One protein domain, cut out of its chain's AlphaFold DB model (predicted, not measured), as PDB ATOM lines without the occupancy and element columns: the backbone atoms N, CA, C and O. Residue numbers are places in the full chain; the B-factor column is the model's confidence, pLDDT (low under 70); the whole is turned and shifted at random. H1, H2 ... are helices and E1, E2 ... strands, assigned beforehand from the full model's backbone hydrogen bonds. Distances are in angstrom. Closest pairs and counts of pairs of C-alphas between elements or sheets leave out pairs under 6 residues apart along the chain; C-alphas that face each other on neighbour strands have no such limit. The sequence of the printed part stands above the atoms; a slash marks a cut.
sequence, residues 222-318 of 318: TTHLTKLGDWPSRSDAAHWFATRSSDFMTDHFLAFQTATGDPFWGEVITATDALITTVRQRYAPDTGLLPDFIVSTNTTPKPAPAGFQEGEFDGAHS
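What this domain is: This is residues 222 to 318 of the 318 residues of the protein "Chitosanase" of Subtercola sp. Z020 (UniProt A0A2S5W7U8). The domain has little regular structure: a helical hairpin, H2 and the longer H3, reaches out from a body of loops with short H1 and E1. The printed part has 97 residues with three named helices and one named strand, in the order H1, H2, H3, E1. Named elements hold 38 residues, mostly helix. It is compact, radius of gyration of the C-alphas 13.5 A, spanning 40 by 35 by 22 A.

Where its parts are: After residues 222 to 236, find H1, residues 237 to 240, beginning at C-alpha 237 (109.198, 144.094, 78.641). H2 is residues 250 to 260, 15.3 A; H3, residues 264 to 283, runs 28.3 A to C-alpha 283 (110.035, 143.791, 101.089). E1 is residues 293 to 295.

How they stand to each other: H2 touches residues 264 to 272 of H3, opposite ways at a shallow tilt of 11 degrees; their closest C-alphas, Gln 257 and Trp 265, are 5.3 A apart. In both, every O i to N i+4 pair is within hydrogen-bond range; H1 is too short for one. E1 pairs with no named strand; residues 243 to 244 pair antiparallel with its residues 293 to 294.

The domain as a whole: The printed part has no cut, no link between named elements is long, and no printed residue is under pLDDT 70.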
ATOM      1  N   THR A 222     113.741 132.908  79.996       96.88
ATOM      2  CA  THR A 222     114.923 133.553  80.584       96.88
ATOM      3  C   THR A 222     114.932 133.402  82.099       96.88
ATOM      4  O   THR A 222     115.975 133.099  82.672       96.88
ATOM      5  N   THR A 223     113.796 133.635  82.756       98.44
ATOM      6  CA  THR A 223     113.723 133.661  84.223       98.44
ATOM      7  C   THR A 223     113.229 132.354  84.835       98.44
ATOM      8  O   THR A 223     113.414 132.170  86.031       98.44
ATOM      9  N   HIS A 224     112.644 131.453  84.039       98.81
ATOM     10  CA  HIS A 224     111.963 130.228  84.486       98.81
ATOM     11  C   HIS A 224     110.788 130.493  85.440       98.81
ATOM     12  O   HIS A 224     110.381 129.612  86.184       98.81
ATOM     13  N   LEU A 225     110.236 131.706  85.420       98.88
ATOM     14  CA  LEU A 225     109.063 132.083  86.205       98.88
ATOM     15  C   LEU A 225     107.815 132.055  85.328       98.88
ATOM     16  O   LEU A 225     107.909 132.246  84.109       98.88
ATOM     17  N   THR A 226     106.659 131.861  85.950       98.81
ATOM     18  CA  THR A 226     105.370 132.031  85.282       98.81
ATOM     19  C   THR A 226     105.237 133.458  84.745       98.81
ATOM     20  O   THR A 226     105.662 134.441  85.353       98.81
ATOM     21  N   LYS A 227     104.688 133.575  83.540       98.81
ATOM     22  CA  LYS A 227     104.106 134.809  83.017       98.81
ATOM     23  C   LYS A 227     102.670 134.908  83.535       98.81
ATOM     24  O   LYS A 227     102.143 133.950  84.087       98.81
ATOM     25  N   LEU A 228     102.013 136.040  83.297       98.69
ATOM     26  CA  LEU A 228     100.603 136.249  83.674       98.69
ATOM     27  C   LEU A 228      99.600 135.488  82.782       98.69
ATOM     28  O   LEU A 228      98.411 135.447  83.072       98.69
ATOM     29  N   GLY A 229     100.085 134.946  81.671       98.69
ATOM     30  CA  GLY A 229      99.355 134.220  80.639       98.69
ATOM     31  C   GLY A 229     100.258 134.057  79.418       98.69
ATOM     32  O   GLY A 229     101.469 134.327  79.478       98.69
ATOM     33  N   ASP A 230      99.689 133.678  78.283       98.69
ATOM     34  CA  ASP A 230     100.423 133.528  77.027       98.69
ATOM     35  C   ASP A 230     100.657 134.845  76.270       98.69
ATOM     36  O   ASP A 230     101.643 134.976  75.538       98.69
ATOM     37  N   TRP A 231      99.829 135.851  76.538       97.75
ATOM     38  CA  TRP A 231      99.823 137.159  75.889       97.75
ATOM     39  C   TRP A 231     101.044 138.067  76.152       97.75
ATOM     40  O   TRP A 231     101.376 138.852  75.251       97.75
ATOM     41  N   PRO A 232     101.763 138.029  77.304       96.88
ATOM     42  CA  PRO A 232     102.944 138.863  77.476       96.88
ATOM     43  C   PRO A 232     104.006 138.463  76.455       96.88
ATOM     44  O   PRO A 232     104.359 137.286  76.324       96.88
ATOM     45  N   SER A 233     104.550 139.457  75.752       94.25
ATOM     46  CA  SER A 233     105.517 139.288  74.663       94.25
ATOM     47  C   SER A 233     106.780 140.112  74.907       94.25
ATOM     48  O   SER A 233     106.763 141.090  75.647       94.25
ATOM     49  N   ARG A 234     107.892 139.774  74.240       93.50
ATOM     50  CA  ARG A 234     109.185 140.469  74.424       93.50
ATOM     51  C   ARG A 234     109.144 141.975  74.136       93.50
ATOM     52  O   ARG A 234     109.987 142.702  74.654       93.50
ATOM     53  N   SER A 235     108.215 142.438  73.297       94.81
ATOM     54  CA  SER A 235     108.015 143.869  73.025       94.81
ATOM     55  C   SER A 235     107.384 144.619  74.197       94.81
ATOM     56  O   SER A 235     107.586 145.824  74.313       94.81
ATOM     57  N   ASP A 236     106.675 143.916  75.080       95.00
ATOM     58  CA  ASP A 236     106.177 144.437  76.348       95.00
ATOM     59  C   ASP A 236     107.050 143.916  77.491       95.00
ATOM     60  O   ASP A 236     106.702 142.991  78.225       95.00
ATOM     61  N   ALA A 237     108.235 144.509  77.627       93.69
ATOM     62  CA  ALA A 237     109.198 144.094  78.641       93.69
ATOM     63  C   ALA A 237     108.648 144.192  80.079       93.69
ATOM     64  O   ALA A 237     109.147 143.483  80.955       93.69
ATOM     65  N   ALA A 238     107.647 145.049  80.326       95.12
ATOM     66  CA  ALA A 238     107.056 145.213  81.648       95.12
ATOM     67  C   ALA A 238     106.303 143.946  82.071       95.12
ATOM     68  O   ALA A 238     106.606 143.407  83.132       95.12
ATOM     69  N   HIS A 239     105.408 143.431  81.222       97.94
ATOM     70  CA  HIS A 239     104.671 142.194  81.505       97.94
ATOM     71  C   HIS A 239     105.477 140.932  81.195       97.94
ATOM     72  O   HIS A 239     105.315 139.920  81.870       97.94
ATOM     73  N   TRP A 240     106.396 140.977  80.222       98.12
ATOM     74  CA  TRP A 240     107.264 139.838  79.911       98.12
ATOM     75  C   TRP A 240     108.112 139.411  81.112       98.12
ATOM     76  O   TRP A 240     108.332 138.221  81.314       98.12
ATOM     77  N   PHE A 241     108.582 140.372  81.914       98.56
ATOM     78  CA  PHE A 241     109.342 140.132  83.144       98.56
ATOM     79  C   PHE A 241     108.527 140.442  84.407       98.56
ATOM     80  O   PHE A 241     109.085 140.895  85.415       98.56
ATOM     81  N   ALA A 242     107.218 140.199  84.341       98.75
ATOM     82  CA  ALA A 242     106.330 140.183  85.489       98.75
ATOM     83  C   ALA A 242     105.815 138.767  85.756       98.75
ATOM     84  O   ALA A 242     105.752 137.934  84.856       98.75
ATOM     85  N   THR A 243     105.451 138.520  87.007       98.88
ATOM     86  CA  THR A 243     104.838 137.276  87.469       98.88
ATOM     87  C   THR A 243     103.829 137.597  88.558       98.88
ATOM     88  O   THR A 243     103.987 138.593  89.271       98.88
ATOM     89  N   ARG A 244     102.816 136.747  88.705       98.88
ATOM     90  CA  ARG A 244     101.864 136.801  89.811       98.88
ATOM     91  C   ARG A 244     102.268 135.780  90.867       98.88
ATOM     92  O   ARG A 244     102.685 134.678  90.516       98.88
ATOM     93  N   SER A 245     102.235 136.158  92.142       98.62
ATOM     94  CA  SER A 245     102.760 135.298  93.209       98.62
ATOM     95  C   SER A 245     101.853 134.113  93.547       98.62
ATOM     96  O   SER A 245     102.353 133.084  94.001       98.62
ATOM     97  N   SER A 246     100.547 134.218  93.284       98.56
ATOM     98  CA  SER A 246      99.592 133.113  93.440       98.56
ATOM     99  C   SER A 246      99.817 131.975  92.437       98.56
ATOM    100  O   SER A 246      99.491 130.833  92.739       98.56
ATOM    101  N   ASP A 247     100.469 132.243  91.301       98.81
ATOM    102  CA  ASP A 247     100.772 131.238  90.268       98.81
ATOM    103  C   ASP A 247     101.952 130.326  90.662       98.81
ATOM    104  O   ASP A 247     102.355 129.439  89.908       98.81
ATOM    105  N   PHE A 248     102.544 130.528  91.844       98.69
ATOM    106  CA  PHE A 248     103.675 129.757  92.368       98.69
ATOM    107  C   PHE A 248     103.245 128.393  92.934       98.69
ATOM    108  O   PHE A 248     103.572 128.021  94.063       98.69
ATOM    109  N   MET A 249     102.535 127.620  92.112       98.56
ATOM    110  CA  MET A 249     101.987 126.295  92.415       98.56
ATOM    111  C   MET A 249     103.085 125.217  92.337       98.56
ATOM    112  O   MET A 249     103.113 124.366  91.448       98.56
ATOM    113  N   THR A 250     104.063 125.280  93.242       98.00
ATOM    114  CA  THR A 250     105.273 124.429  93.192       98.00
ATOM    115  C   THR A 250     104.987 122.923  93.217       98.00
ATOM    116  O   THR A 250     105.727 122.148  92.606       98.00
ATOM    117  N   ASP A 251     103.898 122.487  93.851       96.94
ATOM    118  CA  ASP A 251     103.451 121.094  93.820       96.94
ATOM    119  C   ASP A 251     102.917 120.678  92.436       96.94
ATOM    120  O   ASP A 251     103.176 119.551  92.001       96.94
ATOM    121  N   HIS A 252     102.272 121.591  91.699       98.75
ATOM    122  CA  HIS A 252     101.847 121.352  90.320       98.75
ATOM    123  C   HIS A 252     103.061 121.191  89.410       98.75
ATOM    124  O   HIS A 252     103.138 120.222  88.653       98.75
ATOM    125  N   PHE A 253     104.069 122.059  89.536       98.88
ATOM    126  CA  PHE A 253     105.316 121.919  88.777       98.88
ATOM    127  C   PHE A 253     106.015 120.584  89.074       98.88
ATOM    128  O   PHE A 253     106.500 119.920  88.155       98.88
ATOM    129  N   LEU A 254     106.001 120.118  90.328       98.56
ATOM    130  CA  LEU A 254     106.540 118.803  90.685       98.56
ATOM    131  C   LEU A 254     105.729 117.656  90.054       98.56
ATOM    132  O   LEU A 254     106.300 116.668  89.572       98.56
ATOM    133  N   ALA A 255     104.401 117.779  90.020       98.69
ATOM    134  CA  ALA A 255     103.533 116.832  89.330       98.69
ATOM    135  C   ALA A 255     103.807 116.819  87.816       98.69
ATOM    136  O   ALA A 255     103.889 115.742  87.220       98.69
ATOM    137  N   PHE A 256     104.043 117.982  87.203       98.88
ATOM    138  CA  PHE A 256     104.392 118.105  85.787       98.88
ATOM    139  C   PHE A 256     105.746 117.472  85.484       98.88
ATOM    140  O   PHE A 256     105.846 116.688  84.538       98.88
ATOM    141  N   GLN A 257     106.762 117.724  86.317       98.81
ATOM    142  CA  GLN A 257     108.065 117.059  86.229       98.81
ATOM    143  C   GLN A 257     107.906 115.537  86.259       98.81
ATOM    144  O   GLN A 257     108.466 114.829  85.427       98.81
ATOM    145  N   THR A 258     107.103 115.031  87.196       98.56
ATOM    146  CA  THR A 258     106.866 113.592  87.366       98.56
ATOM    147  C   THR A 258     106.124 112.991  86.173       98.56
ATOM    148  O   THR A 258     106.461 111.900  85.713       98.56
ATOM    149  N   ALA A 259     105.109 113.685  85.654       98.69
ATOM    150  CA  ALA A 259     104.289 113.197  84.550       98.69
ATOM    151  C   ALA A 259     105.046 113.173  83.213       98.69
ATOM    152  O   ALA A 259     104.864 112.240  82.426       98.69
ATOM    153  N   THR A 260     105.883 114.186  82.974       98.69
ATOM    154  CA  THR A 260     106.615 114.386  81.712       98.69
ATOM    155  C   THR A 260     108.012 113.764  81.707       98.69
ATOM    156  O   THR A 260     108.518 113.424  80.641       98.69
ATOM    157  N   GLY A 261     108.649 113.631  82.874       98.62
ATOM    158  CA  GLY A 261     110.078 113.338  82.994       98.62
ATOM    159  C   GLY A 261     110.992 114.521  82.639       98.62
ATOM    160  O   GLY A 261     112.203 114.334  82.536       98.62
ATOM    161  N   ASP A 262     110.442 115.721  82.431       98.56
ATOM    162  CA  ASP A 262     111.181 116.904  81.988       98.56
ATOM    163  C   ASP A 262     111.777 117.675  83.184       98.56
ATOM    164  O   ASP A 262     111.017 118.237  83.981       98.56
ATOM    165  N   PRO A 263     113.116 117.745  83.332       98.31
ATOM    166  CA  PRO A 263     113.758 118.413  84.466       98.31
ATOM    167  C   PRO A 263     113.537 119.931  84.495       98.31
ATOM    168  O   PRO A 263     113.747 120.535  85.545       98.31
ATOM    169  N   PHE A 264     113.077 120.539  83.396       98.62
ATOM    170  CA  PHE A 264     112.768 121.970  83.316       98.62
ATOM    171  C   PHE A 264     111.843 122.447  84.441       98.62
ATOM    172  O   PHE A 264     112.031 123.519  85.001       98.62
ATOM    173  N   TRP A 265     110.860 121.637  84.828       98.81
ATOM    174  CA  TRP A 265     109.941 121.995  85.907       98.81
ATOM    175  C   TRP A 265     110.634 122.106  87.273       98.81
ATOM    176  O   TRP A 265     110.230 122.918  88.101       98.81
ATOM    177  N   GLY A 266     111.733 121.376  87.487       98.69
ATOM    178  CA  GLY A 266     112.589 121.557  88.660       98.69
ATOM    179  C   GLY A 266     113.343 122.892  88.646       98.69
ATOM    180  O   GLY A 266     113.568 123.492  89.700       98.69
ATOM    181  N   GLU A 267     113.695 123.396  87.461       98.75
ATOM    182  CA  GLU A 267     114.285 124.729  87.287       98.75
ATOM    183  C   GLU A 267     113.252 125.825  87.580       98.75
ATOM    184  O   GLU A 267     113.582 126.795  88.262       98.75
ATOM    185  N   VAL A 268     111.992 125.631  87.165       98.88
ATOM    186  CA  VAL A 268     110.867 126.529  87.496       98.88
ATOM    187  C   VAL A 268     110.649 126.613  89.008       98.88
ATOM    188  O   VAL A 268     110.559 127.714  89.553       98.88
ATOM    189  N   ILE A 269     110.633 125.475  89.711       98.88
ATOM    190  CA  ILE A 269     110.534 125.442  91.183       98.88
ATOM    191  C   ILE A 269     111.707 126.205  91.808       98.88
ATOM    192  O   ILE A 269     111.504 127.099  92.626       98.88
ATOM    193  N   THR A 270     112.935 125.915  91.368       98.81
ATOM    194  CA  THR A 270     114.146 126.560  91.897       98.81
ATOM    195  C   THR A 270     114.119 128.080  91.705       98.81
ATOM    196  O   THR A 270     114.459 128.832  92.622       98.81
ATOM    197  N   ALA A 271     113.704 128.553  90.526       98.88
ATOM    198  CA  ALA A 271     113.584 129.979  90.234       98.88
ATOM    199  C   ALA A 271     112.489 130.648  91.078       98.88
ATOM    200  O   ALA A 271     112.697 131.746  91.602       98.88
ATOM    201  N   THR A 272     111.359 129.966  91.254       98.88
ATOM    202  CA  THR A 272     110.238 130.422  92.081       98.88
ATOM    203  C   THR A 272     110.661 130.587  93.544       98.88
ATOM    204  O   THR A 272     110.497 131.666  94.115       98.88
ATOM    205  N   ASP A 273     111.310 129.580  94.131       98.69
ATOM    206  CA  ASP A 273     111.802 129.624  95.516       98.69
ATOM    207  C   ASP A 273     112.840 130.736  95.733       98.69
ATOM    208  O   ASP A 273     112.821 131.448  96.750       98.69
ATOM    209  N   ALA A 274     113.743 130.928  94.764       98.69
ATOM    210  CA  ALA A 274     114.729 132.003  94.798       98.69
ATOM    211  C   ALA A 274     114.065 133.389  94.756       98.69
ATOM    212  O   ALA A 274     114.470 134.299  95.494       98.69
ATOM    213  N   LEU A 275     113.021 133.554  93.937       98.81
ATOM    214  CA  LEU A 275     112.262 134.797  93.856       98.81
ATOM    215  C   LEU A 275     111.500 135.082  95.155       98.81
ATOM    216  O   LEU A 275     111.626 136.183  95.694       98.81
ATOM    217  N   ILE A 276     110.767 134.096  95.682       98.69
ATOM    218  CA  ILE A 276     110.039 134.198  96.956       98.69
ATOM    219  C   ILE A 276     110.999 134.625  98.068       98.69
ATOM    220  O   ILE A 276     110.725 135.571  98.808       98.69
ATOM    221  N   THR A 277     112.160 133.972  98.158       98.50
ATOM    222  CA  THR A 277     113.191 134.302  99.150       98.50
ATOM    223  C   THR A 277     113.653 135.750  99.012       98.50
ATOM    224  O   THR A 277     113.673 136.488  99.999       98.50
ATOM    225  N   THR A 278     113.967 136.176  97.787       98.38
ATOM    226  CA  THR A 278     114.442 137.534  97.490       98.38
ATOM    227  C   THR A 278     113.404 138.591  97.865       98.38
ATOM    228  O   THR A 278     113.727 139.570  98.545       98.38
ATOM    229  N   VAL A 279     112.149 138.402  97.448       98.38
ATOM    230  CA  VAL A 279     111.072 139.368  97.690       98.38
ATOM    231  C   VAL A 279     110.747 139.455  99.177       98.38
ATOM    232  O   VAL A 279     110.690 140.561  99.714       98.38
ATOM    233  N   ARG A 280     110.638 138.317  99.877       98.00
ATOM    234  CA  ARG A 280     110.373 138.299 101.323       98.00
ATOM    235  C   ARG A 280     111.474 139.003 102.107       98.00
ATOM    236  O   ARG A 280     111.176 139.876 102.911       98.00
ATOM    237  N   GLN A 281     112.741 138.687 101.843       98.00
ATOM    238  CA  GLN A 281     113.863 139.299 102.566       98.00
ATOM    239  C   GLN A 281     113.932 140.819 102.381       98.00
ATOM    240  O   GLN A 281     114.317 141.532 103.305       98.00
ATOM    241  N   ARG A 282     113.575 141.320 101.193       98.00
ATOM    242  CA  ARG A 282     113.718 142.741 100.861       98.00
ATOM    243  C   ARG A 282     112.488 143.587 101.186       98.00
ATOM    244  O   ARG A 282     112.653 144.755 101.529       98.00
ATOM    245  N   TYR A 283     111.289 143.031 101.039       98.12
ATOM    246  CA  TYR A 283     110.035 143.791 101.089       98.12
ATOM    247  C   TYR A 283     109.081 143.348 102.201       98.12
ATOM    248  O   TYR A 283     108.187 144.109 102.553       98.12
ATOM    249  N   ALA A 284     109.277 142.160 102.778       97.44
ATOM    250  CA  ALA A 284     108.418 141.622 103.831       97.44
ATOM    251  C   ALA A 284     109.210 140.811 104.884       97.44
ATOM    252  O   ALA A 284     108.832 139.672 105.174       97.44
ATOM    253  N   PRO A 285     110.310 141.347 105.464       97.25
ATOM    254  CA  PRO A 285     111.176 140.575 106.363       97.25
ATOM    255  C   PRO A 285     110.456 140.124 107.640       97.25
ATOM    256  O   PRO A 285     110.774 139.065 108.177       97.25
ATOM    257  N   ASP A 286     109.462 140.895 108.084       97.94
ATOM    258  CA  ASP A 286     108.743 140.645 109.335       97.94
ATOM    259  C   ASP A 286     107.487 139.783 109.147       97.94
ATOM    260  O   ASP A 286     107.079 139.070 110.061       97.94
ATOM    261  N   THR A 287     106.856 139.843 107.970       97.56
ATOM    262  CA  THR A 287     105.561 139.185 107.712       97.56
ATOM    263  C   THR A 287     105.689 137.976 106.797       97.56
ATOM    264  O   THR A 287     104.908 137.033 106.892       97.56
ATOM    265  N   GLY A 288     106.672 137.985 105.896       97.06
ATOM    266  CA  GLY A 288     106.844 136.968 104.875       97.06
ATOM    267  C   GLY A 288     105.787 136.965 103.770       97.06
ATOM    268  O   GLY A 288     105.791 136.011 102.996       97.06
ATOM    269  N   LEU A 289     104.919 137.979 103.703       98.06
ATOM    270  CA  LEU A 289     103.894 138.107 102.666       98.06
ATOM    271  C   LEU A 289     104.524 138.376 101.292       98.06
ATOM    272  O   LEU A 289     105.594 138.981 101.189       98.06
ATOM    273  N   LEU A 290     103.840 137.934 100.242       98.50
ATOM    274  CA  LEU A 290     104.186 138.222  98.851       98.50
ATOM    275  C   LEU A 290     103.165 139.204  98.265       98.50
ATOM    276  O   LEU A 290     101.995 139.121  98.642       98.50
ATOM    277  N   PRO A 291     103.592 140.125  97.380       98.44
ATOM    278  CA  PRO A 291     102.669 140.995  96.666       98.44
ATOM    279  C   PRO A 291     101.932 140.222  95.564       98.44
ATOM    280  O   PRO A 291     102.468 139.220  95.086       98.44
ATOM    281  N   ASP A 292     100.789 140.718  95.100       98.50
ATOM    282  CA  ASP A 292     100.036 140.120  93.988       98.50
ATOM    283  C   ASP A 292     100.929 139.968  92.758       98.50
ATOM    284  O   ASP A 292     101.146 138.856  92.271       98.50
ATOM    285  N   PHE A 293     101.554 141.067  92.324       98.81
ATOM    286  CA  PHE A 293     102.445 141.082  91.171       98.81
ATOM    287  C   PHE A 293     103.874 141.477  91.542       98.81
ATOM    288  O   PHE A 293     104.143 142.396  92.325       98.81
ATOM    289  N   ILE A 294     104.830 140.803  90.905       98.88
ATOM    290  CA  ILE A 294     106.261 141.075  91.011       98.88
ATOM    291  C   ILE A 294     106.778 141.418  89.616       98.88
ATOM    292  O   ILE A 294     106.590 140.652  88.674       98.88
ATOM    293  N   VAL A 295     107.467 142.551  89.483       98.75
ATOM    294  CA  VAL A 295     108.028 143.041  88.211       98.75
ATOM    295  C   VAL A 295     109.551 143.022  88.226       98.75
ATOM    296  O   VAL A 295     110.177 142.905  89.282       98.75
ATOM    297  N   SER A 296     110.162 143.207  87.050       98.25
ATOM    298  CA  SER A 296     111.622 143.274  86.886       98.25
ATOM    299  C   SER A 296     112.327 141.984  87.327       98.25
ATOM    300  O   SER A 296     113.443 142.018  87.851       98.25
ATOM    301  N   THR A 297     111.686 140.836  87.085       98.31
ATOM    302  CA  THR A 297     112.156 139.508  87.517       98.31
ATOM    303  C   THR A 297     113.491 139.087  86.896       98.31
ATOM    304  O   THR A 297     114.197 138.254  87.451       98.31
ATOM    305  N   ASN A 298     113.886 139.700  85.779       97.50
ATOM    306  CA  ASN A 298     115.178 139.491  85.121       97.50
ATOM    307  C   ASN A 298     116.337 140.319  85.700       97.50
ATOM    308  O   ASN A 298     117.470 140.170  85.245       97.50
ATOM    309  N   THR A 299     116.069 141.245  86.622       96.38
ATOM    310  CA  THR A 299     117.081 142.161  87.170       96.38
ATOM    311  C   THR A 299     116.967 142.255  88.686       96.38
ATOM    312  O   THR A 299     117.561 141.457  89.401       96.38
ATOM    313  N   THR A 300     116.234 143.243  89.195       97.19
ATOM    314  CA  THR A 300     115.962 143.430  90.621       97.19
ATOM    315  C   THR A 300     114.460 143.291  90.843       97.19
ATOM    316  O   THR A 300     113.741 144.281  90.674       97.19
ATOM    317  N   PRO A 301     113.985 142.087  91.212       98.31
ATOM    318  CA  PRO A 301     112.570 141.856  91.430       98.31
ATOM    319  C   PRO A 301     112.032 142.730  92.560       98.31
ATOM    320  O   PRO A 301     112.699 142.925  93.582       98.31
ATOM    321  N   LYS A 302     110.824 143.258  92.373       98.56
ATOM    322  CA  LYS A 302     110.148 144.132  93.337       98.56
ATOM    323  C   LYS A 302     108.628 144.042  93.185       98.56
ATOM    324  O   LYS A 302     108.177 143.700  92.090       98.56
ATOM    325  N   PRO A 303     107.853 144.393  94.225       98.69
ATOM    326  CA  PRO A 303     106.412 144.548  94.088       98.69
ATOM    327  C   PRO A 303     106.054 145.484  92.930       98.69
ATOM    328  O   PRO A 303     106.754 146.477  92.683       98.69
ATOM    329  N   ALA A 304     104.994 145.146  92.203       98.62
ATOM    330  CA  ALA A 304     104.492 145.959  91.109       98.62
ATOM    331  C   ALA A 304     104.025 147.345  91.598       98.62
ATOM    332  O   ALA A 304     103.646 147.510  92.760       98.62
ATOM    333  N   PRO A 305     104.076 148.383  90.748       98.06
ATOM    334  CA  PRO A 305     103.437 149.656  91.069       98.06
ATOM    335  C   PRO A 305     101.907 149.512  91.073       98.06
ATOM    336  O   PRO A 305     101.362 148.670  90.371       98.06
ATOM    337  N   ALA A 306     101.216 150.389  91.802       97.81
ATOM    338  CA  ALA A 306      99.759 150.496  91.743       97.81
ATOM    339  C   ALA A 306      99.267 150.730  90.301       97.81
ATOM    340  O   ALA A 306      99.798 151.589  89.588       97.81
ATOM    341  N   GLY A 307      98.224 150.004  89.900       96.81
ATOM    342  CA  GLY A 307      97.640 150.053  88.561       96.81
ATOM    343  C   GLY A 307      98.535 149.445  87.483       96.81
ATOM    344  O   GLY A 307      98.437 149.853  86.325       96.81
ATOM    345  N   PHE A 308      99.425 148.530  87.865       97.75
ATOM    346  CA  PHE A 308     100.206 147.720  86.941       97.75
ATOM    347  C   PHE A 308      99.292 146.859  86.065       97.75
ATOM    348  O   PHE A 308      99.430 146.911  84.845       97.75
ATOM    349  N   GLN A 309      98.343 146.146  86.676       95.00
ATOM    350  CA  GLN A 309      97.415 145.254  85.987       95.00
ATOM    351  C   GLN A 309      95.978 145.379  86.513       95.00
ATOM    352  O   GLN A 309      95.069 145.616  85.714       95.00
ATOM    353  N   GLU A 310      95.744 145.249  87.824       92.19
ATOM    354  CA  GLU A 310      94.389 145.048  88.360       92.19
ATOM    355  C   GLU A 310      93.875 146.235  89.178       92.19
ATOM    356  O   GLU A 310      92.709 146.626  89.038       92.19
ATOM    357  N   GLY A 311      94.724 146.875  89.983       94.75
ATOM    358  CA  GLY A 311      94.275 147.959  90.846       94.75
ATOM    359  C   GLY A 311      95.340 148.614  91.716       94.75
ATOM    360  O   GLY A 311      96.544 148.512  91.511       94.75
ATOM    361  N   GLU A 312      94.870 149.370  92.708       97.12
ATOM    362  CA  GLU A 312      95.729 150.143  93.614       97.12
ATOM    363  C   GLU A 312      96.674 149.261  94.448       97.12
ATOM    364  O   GLU A 312      97.745 149.717  94.849       97.12
ATOM    365  N   PHE A 313      96.301 147.998  94.664       97.00
ATOM    366  CA  PHE A 313      96.989 147.070  95.558       97.00
ATOM    367  C   PHE A 313      97.896 146.053  94.848       97.00
ATOM    368  O   PHE A 313      98.437 145.194  95.521       97.00
ATOM    369  N   ASP A 314      98.186 146.208  93.549       97.81
ATOM    370  CA  ASP A 314      99.015 145.261  92.768       97.81
ATOM    371  C   ASP A 314     100.396 144.932  93.386       97.81
ATOM    372  O   ASP A 314     100.991 143.891  93.110       97.81
ATOM    373  N   GLY A 315     100.948 145.846  94.191       97.31
ATOM    374  CA  GLY A 315     102.216 145.678  94.913       97.31
ATOM    375  C   GLY A 315     102.073 145.287  96.390       97.31
ATOM    376  O   GLY A 315     103.069 145.292  97.115       97.31
ATOM    377  N   ALA A 316     100.859 145.019  96.858       97.12
ATOM    378  CA  ALA A 316     100.530 144.572  98.205       97.12
ATOM    379  C   ALA A 316     100.034 143.120  98.165       97.12
ATOM    380  O   ALA A 316      99.950 142.528  97.100       97.12
ATOM    381  N   HIS A 317      99.781 142.540  99.337       95.75
ATOM    382  CA  HIS A 317      99.126 141.240  99.452       95.75
ATOM    383  C   HIS A 317      97.610 141.468  99.472       95.75
ATOM    384  O   HIS A 317      97.114 141.969 100.491       95.75
ATOM    385  N   SER A 318      96.913 141.166  98.375       92.25
ATOM    386  CA  SER A 318      95.464 141.386  98.214       92.25
ATOM    387  C   SER A 318      94.687 140.168  97.729       92.25
ATOM    388  O   SER A 318      95.299 139.144  97.364       92.25
TER     389      SER A 318